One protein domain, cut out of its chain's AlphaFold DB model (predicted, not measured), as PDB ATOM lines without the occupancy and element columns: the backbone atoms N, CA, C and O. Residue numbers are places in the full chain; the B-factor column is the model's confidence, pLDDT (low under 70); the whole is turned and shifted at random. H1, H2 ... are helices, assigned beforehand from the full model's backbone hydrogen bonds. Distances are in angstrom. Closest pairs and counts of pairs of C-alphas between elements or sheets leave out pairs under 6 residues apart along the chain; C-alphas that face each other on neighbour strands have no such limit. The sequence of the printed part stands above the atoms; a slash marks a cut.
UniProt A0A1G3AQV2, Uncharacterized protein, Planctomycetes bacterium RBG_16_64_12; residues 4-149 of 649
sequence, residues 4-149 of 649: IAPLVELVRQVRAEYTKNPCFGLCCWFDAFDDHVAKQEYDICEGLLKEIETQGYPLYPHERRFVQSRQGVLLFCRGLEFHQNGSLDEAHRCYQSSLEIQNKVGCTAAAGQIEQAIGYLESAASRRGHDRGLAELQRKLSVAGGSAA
ATOM      1  N   ILE A   4     -54.056  -8.138   8.341       64.38
ATOM      2  CA  ILE A   4     -53.025  -7.242   8.894       64.38
ATOM      3  C   ILE A   4     -51.846  -8.044   9.472       64.38
ATOM      4  O   ILE A   4     -50.707  -7.578   9.449       64.38
ATOM      5  N   ALA A   5     -52.096  -9.257   9.977       77.00
ATOM      6  CA  ALA A   5     -51.065 -10.072  10.616       77.00
ATOM      7  C   ALA A   5     -49.915 -10.486   9.664       77.00
ATOM      8  O   ALA A   5     -48.766 -10.315  10.073       77.00
ATOM      9  N   PRO A   6     -50.157 -10.935   8.409       82.50
ATOM     10  CA  PRO A   6     -49.087 -11.244   7.454       82.50
ATOM     11  C   PRO A   6     -48.163 -10.055   7.168       82.50
ATOM     12  O   PRO A   6     -46.947 -10.191   7.269       82.50
ATOM     13  N   LEU A   7     -48.723  -8.868   6.895       88.38
ATOM     14  CA  LEU A   7     -47.938  -7.652   6.648       88.38
ATOM     15  C   LEU A   7     -47.095  -7.256   7.874       88.38
ATOM     16  O   LEU A   7     -45.922  -6.913   7.739       88.38
ATOM     17  N   VAL A   8     -47.674  -7.322   9.078       87.56
ATOM     18  CA  VAL A   8     -46.970  -6.986  10.330       87.56
ATOM     19  C   VAL A   8     -45.866  -7.998  10.666       87.56
ATOM     20  O   VAL A   8     -44.876  -7.624  11.299       87.56
ATOM     21  N   GLU A   9     -45.999  -9.258  10.250       89.88
ATOM     22  CA  GLU A   9     -44.932 -10.256  10.368       89.88
ATOM     23  C   GLU A   9     -43.820 -10.009   9.341       89.88
ATOM     24  O   GLU A   9     -42.653  -9.895   9.717       89.88
ATOM     25  N   LEU A  10     -44.175  -9.811   8.067       92.00
ATOM     26  CA  LEU A  10     -43.221  -9.569   6.984       92.00
ATOM     27  C   LEU A  10     -42.377  -8.308   7.222       92.00
ATOM     28  O   LEU A  10     -41.153  -8.353   7.111       92.00
ATOM     29  N   VAL A  11     -43.001  -7.196   7.621       91.00
ATOM     30  CA  VAL A  11     -42.280  -5.957   7.969       91.00
ATOM     31  C   VAL A  11     -41.336  -6.181   9.156       91.00
ATOM     32  O   VAL A  11     -40.220  -5.661   9.161       91.00
ATOM     33  N   ARG A  12     -41.725  -6.997  10.145       90.88
ATOM     34  CA  ARG A  12     -40.848  -7.346  11.273       90.88
ATOM     35  C   ARG A  12     -39.658  -8.190  10.821       90.88
ATOM     36  O   ARG A  12     -38.544  -7.920  11.265       90.88
ATOM     37  N   GLN A  13     -39.873  -9.157   9.930       91.56
ATOM     38  CA  GLN A  13     -38.816  -9.985   9.348       91.56
ATOM     39  C   GLN A  13     -37.826  -9.139   8.536       91.56
ATOM     40  O   GLN A  13     -36.625  -9.200   8.794       91.56
ATOM     41  N   VAL A  14     -38.309  -8.289   7.624       91.31
ATOM     42  CA  VAL A  14     -37.459  -7.400   6.811       91.31
ATOM     43  C   VAL A  14     -36.635  -6.459   7.697       91.31
ATOM     44  O   VAL A  14     -35.419  -6.371   7.524       91.31
ATOM     45  N   ARG A  15     -37.248  -5.824   8.710       90.62
ATOM     46  CA  ARG A  15     -36.524  -5.006   9.703       90.62
ATOM     47  C   ARG A  15     -35.476  -5.811  10.474       90.62
ATOM     48  O   ARG A  15     -34.376  -5.306  10.705       90.62
ATOM     49  N   ALA A  16     -35.790  -7.044  10.874       90.94
ATOM     50  CA  ALA A  16     -34.874  -7.901  11.621       90.94
ATOM     51  C   ALA A  16     -33.653  -8.304  10.781       90.94
ATOM     52  O   ALA A  16     -32.535  -8.254  11.289       90.94
ATOM     53  N   GLU A  17     -33.832  -8.639   9.500       92.12
ATOM     54  CA  GLU A  17     -32.705  -8.922   8.604       92.12
ATOM     55  C   GLU A  17     -31.908  -7.657   8.258       92.12
ATOM     56  O   GLU A  17     -30.680  -7.685   8.320       92.12
ATOM     57  N   TYR A  18     -32.574  -6.521   8.012       91.25
ATOM     58  CA  TYR A  18     -31.907  -5.232   7.781       91.25
ATOM     59  C   TYR A  18     -31.035  -4.801   8.971       91.25
ATOM     60  O   TYR A  18     -29.928  -4.301   8.785       91.25
ATOM     61  N   THR A  19     -31.495  -5.053  10.201       89.50
ATOM     62  CA  THR A  19     -30.740  -4.754  11.432       89.50
ATOM     63  C   THR A  19     -29.482  -5.624  11.578       89.50
ATOM     64  O   THR A  19     -28.514  -5.188  12.196       89.50
ATOM     65  N   LYS A  20     -29.461  -6.835  11.001       88.62
ATOM     66  CA  LYS A  20     -28.263  -7.698  10.971       88.62
ATOM     67  C   LYS A  20     -27.310  -7.317   9.838       88.62
ATOM     68  O   LYS A  20     -26.098  -7.347  10.023       88.62
ATOM     69  N   ASN A  21     -27.858  -7.028   8.658       90.94
ATOM     70  CA  ASN A  21     -27.120  -6.656   7.458       90.94
ATOM     71  C   ASN A  21     -28.023  -5.782   6.560       90.94
ATOM     72  O   ASN A  21     -28.947  -6.315   5.932       90.94
ATOM     73  N   PRO A  22     -27.744  -4.470   6.439       89.94
ATOM     74  CA  PRO A  22     -28.520  -3.545   5.613       89.94
ATOM     75  C   PRO A  22     -28.732  -4.011   4.168       89.94
ATOM     76  O   PRO A  22     -29.825  -3.892   3.616       89.94
ATOM     77  N   CYS A  23     -27.697  -4.592   3.556       90.81
ATOM     78  CA  CYS A  23     -27.763  -5.056   2.174       90.81
ATOM     79  C   CYS A  23     -28.648  -6.305   2.036       90.81
ATOM     80  O   CYS A  23     -29.359  -6.439   1.041       90.81
ATOM     81  N   PHE A  24     -28.655  -7.193   3.035       92.88
ATOM     82  CA  PHE A  24     -29.502  -8.389   3.021       92.88
ATOM     83  C   PHE A  24     -30.973  -8.047   3.270       92.88
ATOM     84  O   PHE A  24     -31.833  -8.510   2.528       92.88
ATOM     85  N   GLY A  25     -31.271  -7.168   4.235       92.62
ATOM     86  CA  GLY A  25     -32.645  -6.721   4.485       92.62
ATOM     87  C   GLY A  25     -33.296  -6.047   3.273       92.62
ATOM     88  O   GLY A  25     -34.481  -6.255   3.021       92.62
ATOM     89  N   LEU A  26     -32.520  -5.306   2.473       92.56
ATOM     90  CA  LEU A  26     -32.999  -4.748   1.204       92.56
ATOM     91  C   LEU A  26     -33.242  -5.825   0.135       92.56
ATOM     92  O   LEU A  26     -34.208  -5.697  -0.610       92.56
ATOM     93  N   CYS A  27     -32.444  -6.900   0.086       93.44
ATOM     94  CA  CYS A  27     -32.754  -8.054  -0.770       93.44
ATOM     95  C   CYS A  27     -34.086  -8.692  -0.354       93.44
ATOM     96  O   CYS A  27     -34.987  -8.820  -1.176       93.44
ATOM     97  N   CYS A  28     -34.264  -8.977   0.942       92.88
ATOM     98  CA  CYS A  28     -35.520  -9.513   1.472       92.88
ATOM     99  C   CYS A  28     -36.730  -8.616   1.161       92.88
ATOM    100  O   CYS A  28     -37.808  -9.138   0.902       92.88
ATOM    101  N   TRP A  29     -36.564  -7.286   1.165       94.25
ATOM    102  CA  TRP A  29     -37.621  -6.349   0.769       94.25
ATOM    103  C   TRP A  29     -37.961  -6.458  -0.727       94.25
ATOM    104  O   TRP A  29     -39.138  -6.546  -1.068       94.25
ATOM    105  N   PHE A  30     -36.958  -6.478  -1.617       93.12
ATOM    106  CA  PHE A  30     -37.182  -6.582  -3.066       93.12
ATOM    107  C   PHE A  30     -37.781  -7.931  -3.463       93.12
ATOM    108  O   PHE A  30     -38.772  -7.957  -4.189       93.12
ATOM    109  N   ASP A  31     -37.205  -9.025  -2.963       92.31
ATOM    110  CA  ASP A  31     -37.636 -10.381  -3.297       92.31
ATOM    111  C   ASP A  31     -39.074 -10.606  -2.807       92.31
ATOM    112  O   ASP A  31     -39.917 -11.035  -3.587       92.31
ATOM    113  N   ALA A  32     -39.401 -10.219  -1.563       93.12
ATOM    114  CA  ALA A  32     -40.764 -10.326  -1.043       93.12
ATOM    115  C   ALA A  32     -41.764  -9.430  -1.793       93.12
ATOM    116  O   ALA A  32     -42.887  -9.864  -2.046       93.12
ATOM    117  N   PHE A  33     -41.386  -8.202  -2.166       94.62
ATOM    118  CA  PHE A  33     -42.264  -7.325  -2.946       94.62
ATOM    119  C   PHE A  33     -42.646  -7.971  -4.285       94.62
ATOM    120  O   PHE A  33     -43.828  -8.014  -4.629       94.62
ATOM    121  N   ASP A  34     -41.667  -8.502  -5.019       91.44
ATOM    122  CA  ASP A  34     -41.903  -9.139  -6.317       91.44
ATOM    123  C   ASP A  34     -42.763 -10.409  -6.162       91.44
ATOM    124  O   ASP A  34     -43.710 -10.617  -6.927       91.44
ATOM    125  N   ASP A  35     -42.505 -11.205  -5.118       91.62
ATOM    126  CA  ASP A  35     -43.266 -12.412  -4.770       91.62
ATOM    127  C   ASP A  35     -44.740 -12.108  -4.440       91.62
ATOM    128  O   ASP A  35     -45.638 -12.829  -4.875       91.62
ATOM    129  N   HIS A  36     -45.014 -11.048  -3.668       92.75
ATOM    130  CA  HIS A  36     -46.377 -10.653  -3.294       92.75
ATOM    131  C   HIS A  36     -47.118  -9.952  -4.446       92.75
ATOM    132  O   HIS A  36     -48.314 -10.196  -4.624       92.75
ATOM    133  N   VAL A  37     -46.431  -9.180  -5.301       90.69
ATOM    134  CA  VAL A  37     -47.017  -8.653  -6.549       90.69
ATOM    135  C   VAL A  37     -47.436  -9.790  -7.484       90.69
ATOM    136  O   VAL A  37     -48.541  -9.749  -8.028       90.69
ATOM    137  N   ALA A  38     -46.609 -10.830  -7.638       88.44
ATOM    138  CA  ALA A  38     -46.937 -11.997  -8.461       88.44
ATOM    139  C   ALA A  38     -48.153 -12.787  -7.932       88.44
ATOM    140  O   ALA A  38     -48.919 -13.341  -8.723       88.44
ATOM    141  N   LYS A  39     -48.363 -12.798  -6.608       89.31
ATOM    142  CA  LYS A  39     -49.529 -13.403  -5.932       89.31
ATOM    143  C   LYS A  39     -50.768 -12.497  -5.896       89.31
ATOM    144  O   LYS A  39     -51.818 -12.943  -5.446       89.31
ATOM    145  N   GLN A  40     -50.667 -11.262  -6.399       88.31
ATOM    146  CA  GLN A  40     -51.723 -10.235  -6.369       88.31
ATOM    147  C   GLN A  40     -52.066  -9.734  -4.948       88.31
ATOM    148  O   GLN A  40     -53.137  -9.189  -4.696       88.31
ATOM    149  N   GLU A  41     -51.132  -9.867  -4.002       91.31
ATOM    150  CA  GLU A  41     -51.282  -9.462  -2.597       91.31
ATOM    151  C   GLU A  41     -50.938  -7.965  -2.418       91.31
ATOM    152  O   GLU A  41     -50.047  -7.570  -1.661       91.31
ATOM    153  N   TYR A  42     -51.625  -7.112  -3.184       91.06
ATOM    154  CA  TYR A  42     -51.260  -5.704  -3.398       91.06
ATOM    155  C   TYR A  42     -51.219  -4.856  -2.118       91.06
ATOM    156  O   TYR A  42     -50.337  -4.011  -1.979       91.06
ATOM    157  N   ASP A  43     -52.085  -5.127  -1.142       90.81
ATOM    158  CA  ASP A  43     -52.124  -4.407   0.138       90.81
ATOM    159  C   ASP A  43     -50.837  -4.621   0.968       90.81
ATOM    160  O   ASP A  43     -50.395  -3.725   1.696       90.81
ATOM    161  N   ILE A  44     -50.176  -5.779   0.816       92.88
ATOM    162  CA  ILE A  44     -48.858  -6.041   1.418       92.88
ATOM    163  C   ILE A  44     -47.784  -5.210   0.706       92.88
ATOM    164  O   ILE A  44     -46.912  -4.634   1.354       92.88
ATOM    165  N   CYS A  45     -47.880  -5.082  -0.617       93.88
ATOM    166  CA  CYS A  45     -46.956  -4.307  -1.445       93.88
ATOM    167  C   CYS A  45     -47.044  -2.797  -1.140       93.88
ATOM    168  O   CYS A  45     -46.019  -2.123  -1.012       93.88
ATOM    169  N   GLU A  46     -48.257  -2.271  -0.939       93.50
ATOM    170  CA  GLU A  46     -48.493  -0.903  -0.449       93.50
ATOM    171  C   GLU A  46     -47.919  -0.706   0.965       93.50
ATOM    172  O   GLU A  46     -47.260   0.301   1.242       93.50
ATOM    173  N   GLY A  47     -48.092  -1.700   1.844       92.69
ATOM    174  CA  GLY A  47     -47.487  -1.727   3.175       92.69
ATOM    175  C   GLY A  47     -45.954  -1.684   3.153       92.69
ATOM    176  O   GLY A  47     -45.360  -0.897   3.888       92.69
ATOM    177  N   LEU A  48     -45.314  -2.469   2.280       93.31
ATOM    178  CA  LEU A  48     -43.858  -2.509   2.096       93.31
ATOM    179  C   LEU A  48     -43.288  -1.186   1.556       93.31
ATOM    180  O   LEU A  48     -42.219  -0.758   1.998       93.31
ATOM    181  N   LEU A  49     -43.988  -0.513   0.637       94.19
ATOM    182  CA  LEU A  49     -43.594   0.816   0.150       94.19
ATOM    183  C   LEU A  49     -43.724   1.876   1.251       94.19
ATOM    184  O   LEU A  49     -42.784   2.622   1.510       94.19
ATOM    185  N   LYS A  50     -44.845   1.893   1.976       92.19
ATOM    186  CA  LYS A  50     -45.040   2.813   3.104       92.19
ATOM    187  C   LYS A  50     -44.028   2.576   4.233       92.19
ATOM    188  O   LYS A  50     -43.580   3.521   4.881       92.19
ATOM    189  N   GLU A  51     -43.635   1.327   4.460       91.44
ATOM    190  CA  GLU A  51     -42.549   0.953   5.367       91.44
ATOM    191  C   GLU A  51     -41.208   1.567   4.929       91.44
ATOM    192  O   GLU A  51     -40.547   2.223   5.741       91.44
ATOM    193  N   ILE A  52     -40.825   1.426   3.650       90.56
ATOM    194  CA  ILE A  52     -39.529   1.931   3.170       90.56
ATOM    195  C   ILE A  52     -39.463   3.468   3.177       90.56
ATOM    196  O   ILE A  52     -38.417   4.044   3.488       90.56
ATOM    197  N   GLU A  53     -40.593   4.133   2.921       87.94
ATOM    198  CA  GLU A  53     -40.737   5.591   3.001       87.94
ATOM    199  C   GLU A  53     -40.716   6.117   4.446       87.94
ATOM    200  O   GLU A  53     -40.087   7.142   4.710       87.94
ATOM    201  N   THR A  54     -41.377   5.438   5.394       87.31
ATOM    202  CA  THR A  54     -41.537   5.950   6.772       87.31
ATOM    203  C   THR A  54     -40.362   5.662   7.699       87.31
ATOM    204  O   THR A  54     -40.102   6.478   8.581       87.31
ATOM    205  N   GLN A  55     -39.644   4.544   7.534       83.38
ATOM    206  CA  GLN A  55     -38.426   4.292   8.323       83.38
ATOM    207  C   GLN A  55     -37.181   4.959   7.723       83.38
ATOM    208  O   GLN A  55     -36.159   5.056   8.397       83.38
ATOM    209  N   GLY A  56     -37.255   5.444   6.476       68.19
ATOM    210  CA  GLY A  56     -36.187   6.236   5.866       68.19
ATOM    211  C   GLY A  56     -34.895   5.453   5.628       68.19
ATOM    212  O   GLY A  56     -33.810   5.982   5.871       68.19
ATOM    213  N   TYR A  57     -35.004   4.205   5.158       83.00
ATOM    214  CA  TYR A  57     -33.852   3.370   4.806       83.00
ATOM    215  C   TYR A  57     -32.876   4.165   3.896       83.00
ATOM    216  O   TYR A  57     -33.330   4.789   2.928       83.00
ATOM    217  N   PRO A  58     -31.555   4.187   4.181       81.12
ATOM    218  CA  PRO A  58     -30.554   4.976   3.452       81.12
ATOM    219  C   PRO A  58     -30.281   4.427   2.038       81.12
ATOM    220  O   PRO A  58     -29.250   3.818   1.759       81.12
ATOM    221  N   LEU A  59     -31.237   4.666   1.139       87.25
ATOM    222  CA  LEU A  59     -31.190   4.297  -0.272       87.25
ATOM    223  C   LEU A  59     -30.395   5.321  -1.089       87.25
ATOM    224  O   LEU A  59     -30.787   6.492  -1.189       87.25
ATOM    225  N   TYR A  60     -29.345   4.860  -1.764       86.44
ATOM    226  CA  TYR A  60     -28.633   5.640  -2.771       86.44
ATOM    227  C   TYR A  60     -29.554   6.020  -3.955       86.44
ATOM    228  O   TYR A  60     -30.562   5.352  -4.217       86.44
ATOM    229  N   PRO A  61     -29.205   7.052  -4.757       86.38
ATOM    230  CA  PRO A  61     -30.035   7.508  -5.882       86.38
ATOM    231  C   PRO A  61     -30.328   6.449  -6.954       86.38
ATOM    232  O   PRO A  61     -31.265   6.616  -7.733       86.38
ATOM    233  N   HIS A  62     -29.527   5.383  -7.012       85.06
ATOM    234  CA  HIS A  62     -29.740   4.261  -7.919       85.06
ATOM    235  C   HIS A  62     -30.686   3.212  -7.316       85.06
ATOM    236  O   HIS A  62     -31.662   2.864  -7.967       85.06
ATOM    237  N   GLU A  63     -30.507   2.816  -6.052       89.38
ATOM    238  CA  GLU A  63     -31.430   1.925  -5.321       89.38
ATOM    239  C   GLU A  63     -32.867   2.467  -5.302       89.38
ATOM    240  O   GLU A  63     -33.830   1.735  -5.526       89.38
ATOM    241  N   ARG A  64     -33.014   3.790  -5.150       91.06
ATOM    242  CA  ARG A  64     -34.311   4.476  -5.228       91.06
ATOM    243  C   ARG A  64     -35.036   4.252  -6.568       91.06
ATOM    244  O   ARG A  64     -36.262   4.295  -6.585       91.06
ATOM    245  N   ARG A  65     -34.324   3.951  -7.666       91.25
ATOM    246  CA  ARG A  65     -34.932   3.580  -8.960       91.25
ATOM    247  C   ARG A  65     -35.545   2.176  -8.946       91.25
ATOM    248  O   ARG A  65     -36.607   1.996  -9.530       91.25
ATOM    249  N   PHE A  66     -34.934   1.209  -8.253       92.50
ATOM    250  CA  PHE A  66     -35.481  -0.150  -8.098       92.50
ATOM    251  C   PHE A  66     -36.799  -0.126  -7.307       92.50
ATOM    252  O   PHE A  66     -37.743  -0.838  -7.656       92.50
ATOM    253  N   VAL A  67     -36.877   0.729  -6.279       93.88
ATOM    254  CA  VAL A  67     -38.093   0.977  -5.482       93.88
ATOM    255  C   VAL A  67     -39.153   1.720  -6.305       93.88
ATOM    256  O   VAL A  67     -40.310   1.307  -6.334       93.88
ATOM    257  N   GLN A  68     -38.772   2.771  -7.040       94.00
ATOM    258  CA  GLN A  68     -39.702   3.514  -7.902       94.00
ATOM    259  C   GLN A  68     -40.257   2.654  -9.047       94.00
ATOM    260  O   GLN A  68     -41.447   2.727  -9.332       94.00
ATOM    261  N   SER A  69     -39.455   1.775  -9.659       95.00
ATOM    262  CA  SER A  69     -39.955   0.847 -10.684       95.00
ATOM    263  C   SER A  69     -41.018  -0.105 -10.127       95.00
ATOM    264  O   SER A  69     -42.030  -0.353 -10.779       95.00
ATOM    265  N   ARG A  70     -40.836  -0.570  -8.885       94.56
ATOM    266  CA  ARG A  70     -41.800  -1.403  -8.152       94.56
ATOM    267  C   ARG A  70     -43.089  -0.655  -7.804       94.56
ATOM    268  O   ARG A  70     -44.172  -1.174  -8.055       94.56
ATOM    269  N   GLN A  71     -42.988   0.596  -7.351       95.12
ATOM    270  CA  GLN A  71     -44.141   1.491  -7.170       95.12
ATOM    271  C   GLN A  71     -44.920   1.699  -8.484       95.12
ATOM    272  O   GLN A  71     -46.148   1.626  -8.493       95.12
ATOM    273  N   GLY A  72     -44.218   1.886  -9.607       94.94
ATOM    274  CA  GLY A  72     -44.832   1.966 -10.933       94.94
ATOM    275  C   GLY A  72     -45.553   0.673 -11.332       94.94
ATOM    276  O   GLY A  72     -46.694   0.731 -11.789       94.94
ATOM    277  N   VAL A  73     -44.941  -0.500 -11.130       94.38
ATOM    278  CA  VAL A  73     -45.571  -1.802 -11.435       94.38
ATOM    279  C   VAL A  73     -46.802  -2.068 -10.564       94.38
ATOM    280  O   VAL A  73     -47.792  -2.590 -11.070       94.38
ATOM    281  N   LEU A  74     -46.801  -1.652  -9.297       94.94
ATOM    282  CA  LEU A  74     -47.979  -1.763  -8.431       94.94
ATOM    283  C   LEU A  74     -49.158  -0.927  -8.957       94.94
ATOM    284  O   LEU A  74     -50.274  -1.434  -9.050       94.94
ATOM    285  N   LEU A  75     -48.904   0.314  -9.391       94.88
ATOM    286  CA  LEU A  75     -49.918   1.154 -10.044       94.88
ATOM    287  C   LEU A  75     -50.416   0.549 -11.366       94.88
ATOM    288  O   LEU A  75     -51.609   0.612 -11.649       94.88
ATOM    289  N   PHE A  76     -49.539  -0.085 -12.149       94.12
ATOM    290  CA  PHE A  76     -49.934  -0.816 -13.358       94.12
ATOM    291  C   PHE A  76     -50.861  -1.998 -13.035       94.12
ATOM    292  O   PHE A  76     -51.882  -2.173 -13.699       94.12
ATOM    293  N   CYS A  77     -50.561  -2.760 -11.979       92.12
ATOM    294  CA  CYS A  77     -51.399  -3.867 -11.523       92.12
ATOM    295  C   CYS A  77     -52.777  -3.390 -11.042       92.12
ATOM    296  O   CYS A  77     -53.785  -3.912 -11.512       92.12
ATOM    297  N   ARG A  78     -52.843  -2.340 -10.207       91.69
ATOM    298  CA  ARG A  78     -54.119  -1.700  -9.825       91.69
ATOM    299  C   ARG A  78     -54.891  -1.198 -11.055       91.69
ATOM    300  O   ARG A  78     -56.104  -1.362 -11.136       91.69
ATOM    301  N   GLY A  79     -54.196  -0.643 -12.052       91.25
ATOM    302  CA  GLY A  79     -54.793  -0.245 -13.330       91.25
ATOM    303  C   GLY A  79     -55.434  -1.414 -14.090       91.25
ATOM    304  O   GLY A  79     -56.536  -1.266 -14.618       91.25
ATOM    305  N   LEU A  80     -54.795  -2.590 -14.084       89.88
ATOM    306  CA  LEU A  80     -55.354  -3.822 -14.649       89.88
ATOM    307  C   LEU A  80     -56.584  -4.310 -13.867       89.88
ATOM    308  O   LEU A  80     -57.568  -4.679 -14.506       89.88
ATOM    309  N   GLU A  81     -56.581  -4.251 -12.528       88.81
ATOM    310  CA  GLU A  81     -57.772  -4.555 -11.711       88.81
ATOM    311  C   GLU A  81     -58.948  -3.640 -12.085       88.81
ATOM    312  O   GLU A  81     -60.049  -4.115 -12.368       88.81
ATOM    313  N   PHE A  82     -58.729  -2.322 -12.136       89.69
ATOM    314  CA  PHE A  82     -59.768  -1.364 -12.519       89.69
ATOM    315  C   PHE A  82     -60.265  -1.590 -13.953       89.69
ATOM    316  O   PHE A  82     -61.470  -1.539 -14.189       89.69
ATOM    317  N   HIS A  83     -59.373  -1.916 -14.897       88.38
ATOM    318  CA  HIS A  83     -59.738  -2.211 -16.285       88.38
ATOM    319  C   HIS A  83     -60.616  -3.472 -16.374       88.38
ATOM    320  O   HIS A  83     -61.671  -3.441 -17.009       88.38
ATOM    321  N   GLN A  84     -60.241  -4.553 -15.681       84.56
ATOM    322  CA  GLN A  84     -61.017  -5.801 -15.626       84.56
ATOM    323  C   GLN A  84     -62.390  -5.607 -14.958       84.56
ATOM    324  O   GLN A  84     -63.377  -6.193 -15.402       84.56
ATOM    325  N   ASN A  85     -62.472  -4.732 -13.950       85.25
ATOM    326  CA  ASN A  85     -63.713  -4.364 -13.261       85.25
ATOM    327  C   ASN A  85     -64.566  -3.310 -14.010       85.25
ATOM    328  O   ASN A  85     -65.657  -2.972 -13.551       85.25
ATOM    329  N   GLY A  86     -64.106  -2.791 -15.156       83.19
ATOM    330  CA  GLY A  86     -64.827  -1.805 -15.978       83.19
ATOM    331  C   GLY A  86     -64.682  -0.337 -15.544       83.19
ATOM    332  O   GLY A  86     -65.317   0.539 -16.130       83.19
ATOM    333  N   SER A  87     -63.829  -0.054 -14.560       88.44
ATOM    334  CA  SER A  87     -63.514   1.285 -14.044       88.44
ATOM    335  C   SER A  87     -62.434   1.955 -14.911       88.44
ATOM    336  O   SER A  87     -61.270   2.083 -14.528       88.44
ATOM    337  N   LEU A  88     -62.802   2.317 -16.145       87.38
ATOM    338  CA  LEU A  88     -61.839   2.748 -17.172       87.38
ATOM    339  C   LEU A  88     -61.117   4.062 -16.821       87.38
ATOM    340  O   LEU A  88     -59.923   4.184 -17.090       87.38
ATOM    341  N   ASP A  89     -61.794   5.012 -16.171       88.69
ATOM    342  CA  ASP A  89     -61.190   6.291 -15.773       88.69
ATOM    343  C   ASP A  89     -60.180   6.119 -14.627       88.69
ATOM    344  O   ASP A  89     -59.157   6.806 -14.575       88.69
ATOM    345  N   GLU A  90     -60.443   5.227 -13.665       91.94
ATOM    346  CA  GLU A  90     -59.462   4.817 -12.648       91.94
ATOM    347  C   GLU A  90     -58.265   4.115 -13.302       91.94
ATOM    348  O   GLU A  90     -57.123   4.516 -13.073       91.94
ATOM    349  N   ALA A  91     -58.521   3.135 -14.174       91.19
ATOM    350  CA  ALA A  91     -57.485   2.378 -14.872       91.19
ATOM    351  C   ALA A  91     -56.541   3.279 -15.682       91.19
ATOM    352  O   ALA A  91     -55.322   3.179 -15.546       91.19
ATOM    353  N   HIS A  92     -57.095   4.208 -16.466       92.38
ATOM    354  CA  HIS A  92     -56.320   5.148 -17.273       92.38
ATOM    355  C   HIS A  92     -55.418   6.050 -16.412       92.38
ATOM    356  O   HIS A  92     -54.234   6.191 -16.716       92.38
ATOM    357  N   ARG A  93     -55.924   6.591 -15.291       94.69
ATOM    358  CA  ARG A  93     -55.105   7.375 -14.341       94.69
ATOM    359  C   ARG A  93     -53.979   6.537 -13.726       94.69
ATOM    360  O   ARG A  93     -52.840   6.996 -13.677       94.69
ATOM    361  N   CYS A  94     -54.268   5.301 -13.314       95.44
ATOM    362  CA  CYS A  94     -53.258   4.370 -12.804       95.44
ATOM    363  C   CYS A  94     -52.160   4.072 -13.840       95.44
ATOM    364  O   CYS A  94     -50.976   4.099 -13.495       95.44
ATOM    365  N   TYR A  95     -52.523   3.854 -15.110       95.06
ATOM    366  CA  TYR A  95     -51.553   3.666 -16.190       95.06
ATOM    367  C   TYR A  95     -50.723   4.929 -16.457       95.06
ATOM    368  O   TYR A  95     -49.504   4.824 -16.559       95.06
ATOM    369  N   GLN A  96     -51.329   6.119 -16.501       95.62
ATOM    370  CA  GLN A  96     -50.592   7.373 -16.706       95.62
ATOM    371  C   GLN A  96     -49.544   7.613 -15.605       95.62
ATOM    372  O   GLN A  96     -48.366   7.791 -15.914       95.62
ATOM    373  N   SER A  97     -49.925   7.525 -14.325       96.12
ATOM    374  CA  SER A  97     -48.970   7.683 -13.215       96.12
ATOM    375  C   SER A  97     -47.912   6.572 -13.172       96.12
ATOM    376  O   SER A  97     -46.768   6.825 -12.794       96.12
ATOM    377  N   SER A  98     -48.251   5.349 -13.592       95.69
ATOM    378  CA  SER A  98     -47.271   4.270 -13.754       95.69
ATOM    379  C   SER A  98     -46.246   4.593 -14.851       95.69
ATOM    380  O   SER A  98     -45.039   4.486 -14.618       95.69
ATOM    381  N   LEU A  99     -46.707   5.060 -16.016       95.69
ATOM    382  CA  LEU A  99     -45.874   5.405 -17.171       95.69
ATOM    383  C   LEU A  99     -44.916   6.563 -16.857       95.69
ATOM    384  O   LEU A  99     -43.725   6.471 -17.157       95.69
ATOM    385  N   GLU A 100     -45.396   7.613 -16.184       96.31
ATOM    386  CA  GLU A 100     -44.561   8.715 -15.684       96.31
ATOM    387  C   GLU A 100     -43.414   8.211 -14.792       96.31
ATOM    388  O   GLU A 100     -42.263   8.635 -14.947       96.31
ATOM    389  N   ILE A 101     -43.703   7.275 -13.883       95.00
ATOM    390  CA  ILE A 101     -42.707   6.701 -12.971       95.00
ATOM    391  C   ILE A 101     -41.705   5.814 -13.724       95.00
ATOM    392  O   ILE A 101     -40.499   5.977 -13.518       95.00
ATOM    393  N   GLN A 102     -42.146   4.924 -14.623       94.50
ATOM    394  CA  GLN A 102     -41.213   4.073 -15.379       94.50
ATOM    395  C   GLN A 102     -40.333   4.888 -16.336       94.50
ATOM    396  O   GLN A 102     -39.135   4.612 -16.433       94.50
ATOM    397  N   ASN A 103     -40.872   5.934 -16.968       93.19
ATOM    398  CA  ASN A 103     -40.100   6.847 -17.814       93.19
ATOM    399  C   ASN A 103     -39.064   7.641 -17.002       93.19
ATOM    400  O   ASN A 103     -37.910   7.751 -17.414       93.19
ATOM    401  N   LYS A 104     -39.422   8.109 -15.798       93.56
ATOM    402  CA  LYS A 104     -38.494   8.755 -14.851       93.56
ATOM    403  C   LYS A 104     -37.393   7.814 -14.340       93.56
ATOM    404  O   LYS A 104     -36.276   8.260 -14.075       93.56
ATOM    405  N   VAL A 105     -37.696   6.524 -14.192       92.19
ATOM    406  CA  VAL A 105     -36.733   5.467 -13.832       92.19
ATOM    407  C   VAL A 105     -35.827   5.086 -15.012       92.19
ATOM    408  O   VAL A 105     -34.658   4.748 -14.797       92.19
ATOM    409  N   GLY A 106     -36.352   5.154 -16.240       90.94
ATOM    410  CA  GLY A 106     -35.722   4.662 -17.468       90.94
ATOM    411  C   GLY A 106     -36.060   3.203 -17.810       90.94
ATOM    412  O   GLY A 106     -35.317   2.568 -18.553       90.94
ATOM    413  N   CYS A 107     -37.147   2.639 -17.265       90.88
ATOM    414  CA  CYS A 107     -37.546   1.250 -17.516       90.88
ATOM    415  C   CYS A 107     -38.405   1.135 -18.789       90.88
ATOM    416  O   CYS A 107     -39.627   1.005 -18.729       90.88
ATOM    417  N   THR A 108     -37.757   1.184 -19.957       90.50
ATOM    418  CA  THR A 108     -38.422   1.178 -21.277       90.50
ATOM    419  C   THR A 108     -39.313  -0.043 -21.522       90.50
ATOM    420  O   THR A 108     -40.375   0.091 -22.121       90.50
ATOM    421  N   ALA A 109     -38.926  -1.223 -21.023       90.75
ATOM    422  CA  ALA A 109     -39.736  -2.439 -21.132       90.75
ATOM    423  C   ALA A 109     -41.071  -2.319 -20.372       90.75
ATOM    424  O   ALA A 109     -42.118  -2.665 -20.914       90.75
ATOM    425  N   ALA A 110     -41.045  -1.776 -19.151       90.44
ATOM    426  CA  ALA A 110     -42.254  -1.533 -18.369       90.44
ATOM    427  C   ALA A 110     -43.109  -0.416 -18.989       90.44
ATOM    428  O   ALA A 110     -44.318  -0.579 -19.117       90.44
ATOM    429  N   ALA A 111     -42.483   0.679 -19.442       92.06
ATOM    430  CA  ALA A 111     -43.166   1.765 -20.146       92.06
ATOM    431  C   ALA A 111     -43.958   1.251 -21.364       92.06
ATOM    432  O   ALA A 111     -45.165   1.463 -21.437       92.06
ATOM    433  N   GLY A 112     -43.325   0.464 -22.243       91.62
ATOM    434  CA  GLY A 112     -43.989  -0.118 -23.415       91.62
ATOM    435  C   GLY A 112     -45.118  -1.108 -23.080       91.62
ATOM    436  O   GLY A 112     -46.074  -1.230 -23.843       91.62
ATOM    437  N   GLN A 113     -45.061  -1.795 -21.933       92.25
ATOM    438  CA  GLN A 113     -46.169  -2.632 -21.447       92.25
ATOM    439  C   GLN A 113     -47.361  -1.801 -20.952       92.25
ATOM    440  O   GLN A 113     -48.512  -2.188 -21.162       92.25
ATOM    441  N   ILE A 114     -47.096  -0.648 -20.335       92.50
ATOM    442  CA  ILE A 114     -48.129   0.293 -19.889       92.50
ATOM    443  C   ILE A 114     -48.773   0.989 -21.095       92.50
ATOM    444  O   ILE A 114     -49.996   1.052 -21.177       92.50
ATOM    445  N   GLU A 115     -47.977   1.421 -22.076       93.19
ATOM    446  CA  GLU A 115     -48.460   1.976 -23.350       93.19
ATOM    447  C   GLU A 115     -49.347   0.975 -24.110       93.19
ATOM    448  O   GLU A 115     -50.407   1.347 -24.613       93.19
ATOM    449  N   GLN A 116     -48.988  -0.316 -24.120       90.81
ATOM    450  CA  GLN A 116     -49.853  -1.369 -24.663       90.81
ATOM    451  C   GLN A 116     -51.178  -1.490 -23.895       90.81
ATOM    452  O   GLN A 116     -52.222  -1.616 -24.529       90.81
ATOM    453  N   ALA A 117     -51.178  -1.424 -22.559       88.94
ATOM    454  CA  ALA A 117     -52.413  -1.473 -21.768       88.94
ATOM    455  C   ALA A 117     -53.314  -0.240 -21.963       88.94
ATOM    456  O   ALA A 117     -54.537  -0.389 -21.973       88.94
ATOM    457  N   ILE A 118     -52.728   0.945 -22.174       90.19
ATOM    458  CA  ILE A 118     -53.456   2.163 -22.563       90.19
ATOM    459  C   ILE A 118     -54.094   1.962 -23.944       90.19
ATOM    460  O   ILE A 118     -55.304   2.122 -24.072       90.19
ATOM    461  N   GLY A 119     -53.333   1.501 -24.943       88.38
ATOM    462  CA  GLY A 119     -53.867   1.205 -26.278       88.38
ATOM    463  C   GLY A 119     -54.960   0.124 -26.276       88.38
ATOM    464  O   GLY A 119     -55.952   0.244 -26.998       88.38
ATOM    465  N   TYR A 120     -54.843  -0.899 -25.417       86.75
ATOM    466  CA  TYR A 120     -55.933  -1.851 -25.186       86.75
ATOM    467  C   TYR A 120     -57.170  -1.148 -24.619       86.75
ATOM    468  O   TYR A 120     -58.244  -1.326 -25.183       86.75
ATOM    469  N   LEU A 121     -57.037  -0.314 -23.580       84.69
ATOM    470  CA  LEU A 121     -58.151   0.414 -22.954       84.69
ATOM    471  C   LEU A 121     -58.863   1.372 -23.930       84.69
ATOM    472  O   LEU A 121     -60.092   1.375 -24.002       84.69
ATOM    473  N   GLU A 122     -58.105   2.111 -24.743       83.31
ATOM    474  CA  GLU A 122     -58.638   2.956 -25.824       83.31
ATOM    475  C   GLU A 122     -59.406   2.129 -26.873       83.31
ATOM    476  O   GLU A 122     -60.467   2.541 -27.348       83.31
ATOM    477  N   SER A 123     -58.921   0.928 -27.207       78.38
ATOM    478  CA  SER A 123     -59.593   0.025 -28.153       78.38
ATOM    479  C   SER A 123     -60.808  -0.707 -27.553       78.38
ATOM    480  O   SER A 123     -61.804  -0.933 -28.251       78.38
ATOM    481  N   ALA A 124     -60.773  -1.029 -26.257       63.91
ATOM    482  CA  ALA A 124     -61.808  -1.764 -25.530       63.91
ATOM    483  C   ALA A 124     -63.096  -0.942 -25.376       63.91
ATOM    484  O   ALA A 124     -64.196  -1.501 -25.407       63.91
ATOM    485  N   ALA A 125     -62.990   0.391 -25.369       57.03
ATOM    486  CA  ALA A 125     -64.131   1.298 -25.519       57.03
ATOM    487  C   ALA A 125     -64.991   1.001 -26.773       57.03
ATOM    488  O   ALA A 125     -66.171   1.352 -26.810       57.03
ATOM    489  N   SER A 126     -64.437   0.311 -27.782       50.56
ATOM    490  CA  SER A 126     -65.149  -0.120 -28.992       50.56
ATOM    491  C   SER A 126     -65.630  -1.583 -28.983       50.56
ATOM    492  O   SER A 126     -66.386  -1.962 -29.882       50.56
ATOM    493  N   ARG A 127     -65.203  -2.446 -28.040       54.50
ATOM    494  CA  ARG A 127     -65.525  -3.894 -28.047       54.50
ATOM    495  C   ARG A 127     -65.609  -4.512 -26.648       54.50
ATOM    496  O   ARG A 127     -64.646  -4.513 -25.896       54.50
ATOM    497  N   ARG A 128     -66.730  -5.183 -26.349       45.03
ATOM    498  CA  ARG A 128     -66.858  -6.057 -25.167       45.03
ATOM    499  C   ARG A 128     -66.194  -7.417 -25.413       45.03
ATOM    500  O   ARG A 128     -66.706  -8.207 -26.204       45.03
ATOM    501  N   GLY A 129     -65.126  -7.714 -24.680       52.22
ATOM    502  CA  GLY A 129     -64.495  -9.034 -24.602       52.22
ATOM    503  C   GLY A 129     -63.427  -9.067 -23.506       52.22
ATOM    504  O   GLY A 129     -62.908  -8.022 -23.131       52.22
ATOM    505  N   HIS A 130     -63.104 -10.245 -22.968       55.31
ATOM    506  CA  HIS A 130     -61.944 -10.385 -22.081       55.31
ATOM    507  C   HIS A 130     -60.662 -10.431 -22.919       55.31
ATOM    508  O   HIS A 130     -60.405 -11.420 -23.612       55.31
ATOM    509  N   ASP A 131     -59.853  -9.375 -22.848       66.75
ATOM    510  CA  ASP A 131     -58.610  -9.300 -23.608       66.75
ATOM    511  C   ASP A 131     -57.532 -10.232 -23.050       66.75
ATOM    512  O   ASP A 131     -56.881  -9.976 -22.034       66.75
ATOM    513  N   ARG A 132     -57.277 -11.303 -23.805       71.12
ATOM    514  CA  ARG A 132     -56.175 -12.251 -23.582       71.12
ATOM    515  C   ARG A 132     -54.804 -11.557 -23.514       71.12
ATOM    516  O   ARG A 132     -53.903 -12.077 -22.861       71.12
ATOM    517  N   GLY A 133     -54.661 -10.387 -24.147       76.44
ATOM    518  CA  GLY A 133     -53.469  -9.539 -24.067       76.44
ATOM    519  C   GLY A 133     -53.230  -8.947 -22.673       76.44
ATOM    520  O   GLY A 133     -52.106  -9.007 -22.183       76.44
ATOM    521  N   LEU A 134     -54.277  -8.467 -21.987       79.94
ATOM    522  CA  LEU A 134     -54.164  -7.932 -20.620       79.94
ATOM    523  C   LEU A 134     -53.715  -9.019 -19.633       79.94
ATOM    524  O   LEU A 134     -52.837  -8.781 -18.805       79.94
ATOM    525  N   ALA A 135     -54.257 -10.233 -19.769       78.75
ATOM    526  CA  ALA A 135     -53.857 -11.382 -18.957       78.75
ATOM    527  C   ALA A 135     -52.398 -11.819 -19.208       78.75
ATOM    528  O   ALA A 135     -51.727 -12.295 -18.293       78.75
ATOM    529  N   GLU A 136     -51.867 -11.644 -20.426       82.62
ATOM    530  CA  GLU A 136     -50.443 -11.885 -20.685       82.62
ATOM    531  C   GLU A 136     -49.545 -10.765 -20.131       82.62
ATOM    532  O   GLU A 136     -48.491 -11.074 -19.572       82.62
ATOM    533  N   LEU A 137     -49.969  -9.499 -20.205       83.56
ATOM    534  CA  LEU A 137     -49.258  -8.379 -19.578       83.56
ATOM    535  C   LEU A 137     -49.167  -8.553 -18.052       83.56
ATOM    536  O   LEU A 137     -48.073  -8.456 -17.498       83.56
ATOM    537  N   GLN A 138     -50.272  -8.915 -17.389       80.81
ATOM    538  CA  GLN A 138     -50.312  -9.185 -15.941       80.81
ATOM    539  C   GLN A 138     -49.386 -10.344 -15.520       80.81
ATOM    540  O   GLN A 138     -48.890 -10.365 -14.399       80.81
ATOM    541  N   ARG A 139     -49.119 -11.299 -16.423       79.81
ATOM    542  CA  ARG A 139     -48.229 -12.452 -16.192       79.81
ATOM    543  C   ARG A 139     -46.742 -12.144 -16.432       79.81
ATOM    544  O   ARG A 139     -45.889 -12.898 -15.974       79.81
ATOM    545  N   LYS A 140     -46.415 -11.085 -17.179       78.81
ATOM    546  CA  LYS A 140     -45.048 -10.744 -17.621       78.81
ATOM    547  C   LYS A 140     -44.614  -9.365 -17.109       78.81
ATOM    548  O   LYS A 140     -44.117  -8.554 -17.884       78.81
ATOM    549  N   LEU A 141     -44.817  -9.082 -15.824       83.06
ATOM    550  CA  LEU A 141     -44.498  -7.778 -15.233       83.06
ATOM    551  C   LEU A 141     -42.996  -7.457 -15.340       83.06
ATOM    552  O   LEU A 141     -42.158  -8.194 -14.820       83.06
ATOM    553  N   SER A 142     -42.653  -6.344 -15.994       85.25
ATOM    554  CA  SER A 142     -41.270  -5.863 -16.088       85.25
ATOM    555  C   SER A 142     -40.937  -4.909 -14.939       85.25
ATOM    556  O   SER A 142     -41.548  -3.850 -14.822       85.25
ATOM    557  N   VAL A 143     -39.919  -5.235 -14.139       89.44
ATOM    558  CA  VAL A 143     -39.303  -4.326 -13.153       89.44
ATOM    559  C   VAL A 143     -37.850  -4.028 -13.519       89.44
ATOM    560  O   VAL A 143     -37.161  -4.848 -14.129       89.44
ATOM    561  N   ALA A 144     -37.346  -2.867 -13.099       86.88
ATOM    562  CA  ALA A 144     -35.931  -2.525 -13.196       86.88
ATOM    563  C   ALA A 144     -35.076  -3.339 -12.198       86.88
ATOM    564  O   ALA A 144     -34.661  -2.821 -11.165       86.88
ATOM    565  N   GLY A 145     -34.807  -4.609 -12.524       86.25
ATOM    566  CA  GLY A 145     -33.875  -5.496 -11.816       86.25
ATOM    567  C   GLY A 145     -34.356  -6.029 -10.457       86.25
ATOM    568  O   GLY A 145     -35.226  -5.449  -9.809       86.25
ATOM    569  N   GLY A 146     -33.765  -7.148 -10.023       89.38
ATOM    570  CA  GLY A 146     -33.968  -7.771  -8.702       89.38
ATOM    571  C   GLY A 146     -32.735  -7.673  -7.794       89.38
ATOM    572  O   GLY A 146     -31.738  -7.044  -8.160       89.38
ATOM    573  N   SER A 147     -32.776  -8.336  -6.636       90.31
ATOM    574  CA  SER A 147     -31.769  -8.236  -5.562       90.31
ATOM    575  C   SER A 147     -30.318  -8.433  -6.008       90.31
ATOM    576  O   SER A 147     -29.444  -7.670  -5.601       90.31
ATOM    577  N   ALA A 148     -30.052  -9.373  -6.923       87.94
ATOM    578  CA  ALA A 148     -28.716  -9.550  -7.494       87.94
ATOM    579  C   ALA A 148     -28.204  -8.277  -8.190       87.94
ATOM    580  O   ALA A 148     -27.085  -7.848  -7.930       87.94
ATOM    581  N   ALA A 149     -29.027  -7.631  -9.023       88.19
ATOM    582  CA  ALA A 149     -28.638  -6.419  -9.742       88.19
ATOM    583  C   ALA A 149     -28.410  -5.220  -8.802       88.19
ATOM    584  O   ALA A 149     -27.538  -4.395  -9.075       88.19
TER     585      ALA A 149
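Overview. This is residues 4 to 149 of the 649 residues of an uncharacterized protein of Planctomycetes bacterium RBG_16_64_12 (UniProt A0A1G3AQV2). Two sets of helices sit on opposite sides of one long helix, H4, in an elongated up-and-down bundle: H1, H2 and H3 make a triangle on one side, near the first part of H4, while H5 and H6 pack farther along it on the other. Short H7 packs on H4 and H6, and residues 140 to 149 run from it back toward the H1 to H3 set. The printed part has 146 residues with seven named helices, H1 to H7 in chain order, and no named strand; the class is all helix. It is compact, with a radius of gyration of the C-alphas of 16.0 A, and spans 55 by 33 by 23 A.

Arrangement. H4, residues 63 to 84, is the hub and touches five helices. H5, residues 88 to 105, touches it at a shallow tilt of 17 degrees, opposite ways; the closest C-alphas, of Gly 79 and Ala 91, are 4.1 A apart. H6, residues 108 to 124, touches H5 at 5.4 A between the C-alphas of Leu 99 and Ala 111, opposite ways, and only just touches H4, with 3 pairs of C-alphas within 8 A, the closest being Phe 76 and Ile 114 at 6.9 A. H7, residues 132 to 139, touches residues 113 to 120 of H6, closest at the C-alphas of Gln 113 and Leu 137, 6.8 A. With residues 67 to 74, H4 touches H2, residues 22 to 38, the same way at 14 degrees, closest at the C-alphas of Val 37 and Leu 74, 7.2 A. The same part of H4 touches H3, residues 42 to 55, closest at the C-alphas of Tyr 42 and Leu 74, 7.2 A. H1, residues 4 to 20, touches H2 through residues 14 to 19, closest at the C-alphas of Tyr 18 and Gly 25, 3.7 A, and is apart from H4. In all seven helices every O i to N i+4 pair is within hydrogen-bond range.

Along the chain. H4 is 32.3 A from first to last C-alpha; it begins at C-alpha 63, (-31.430, 1.925, -5.321), and ends at C-alpha 84, (-61.017, -5.801, -15.626). H5 measures 25.5 A, H1 24.9 A, H2 24.7 A, H6 24.0 A and H3 20.1 A. H1 begins at C-alpha 4, (-53.025, -7.242, 8.894), and H7 ends at C-alpha 139, (-48.229, -12.452, -16.192).

Size, cuts and confidence. The two C-alphas farthest apart, of Lys 20 and Ser 126, are 54.9 A from each other. The printed part has no cut, and no link between helices is long. The mean pLDDT of the printed part is 87.6; residues 4, 56 and 124 to 131 are under 70.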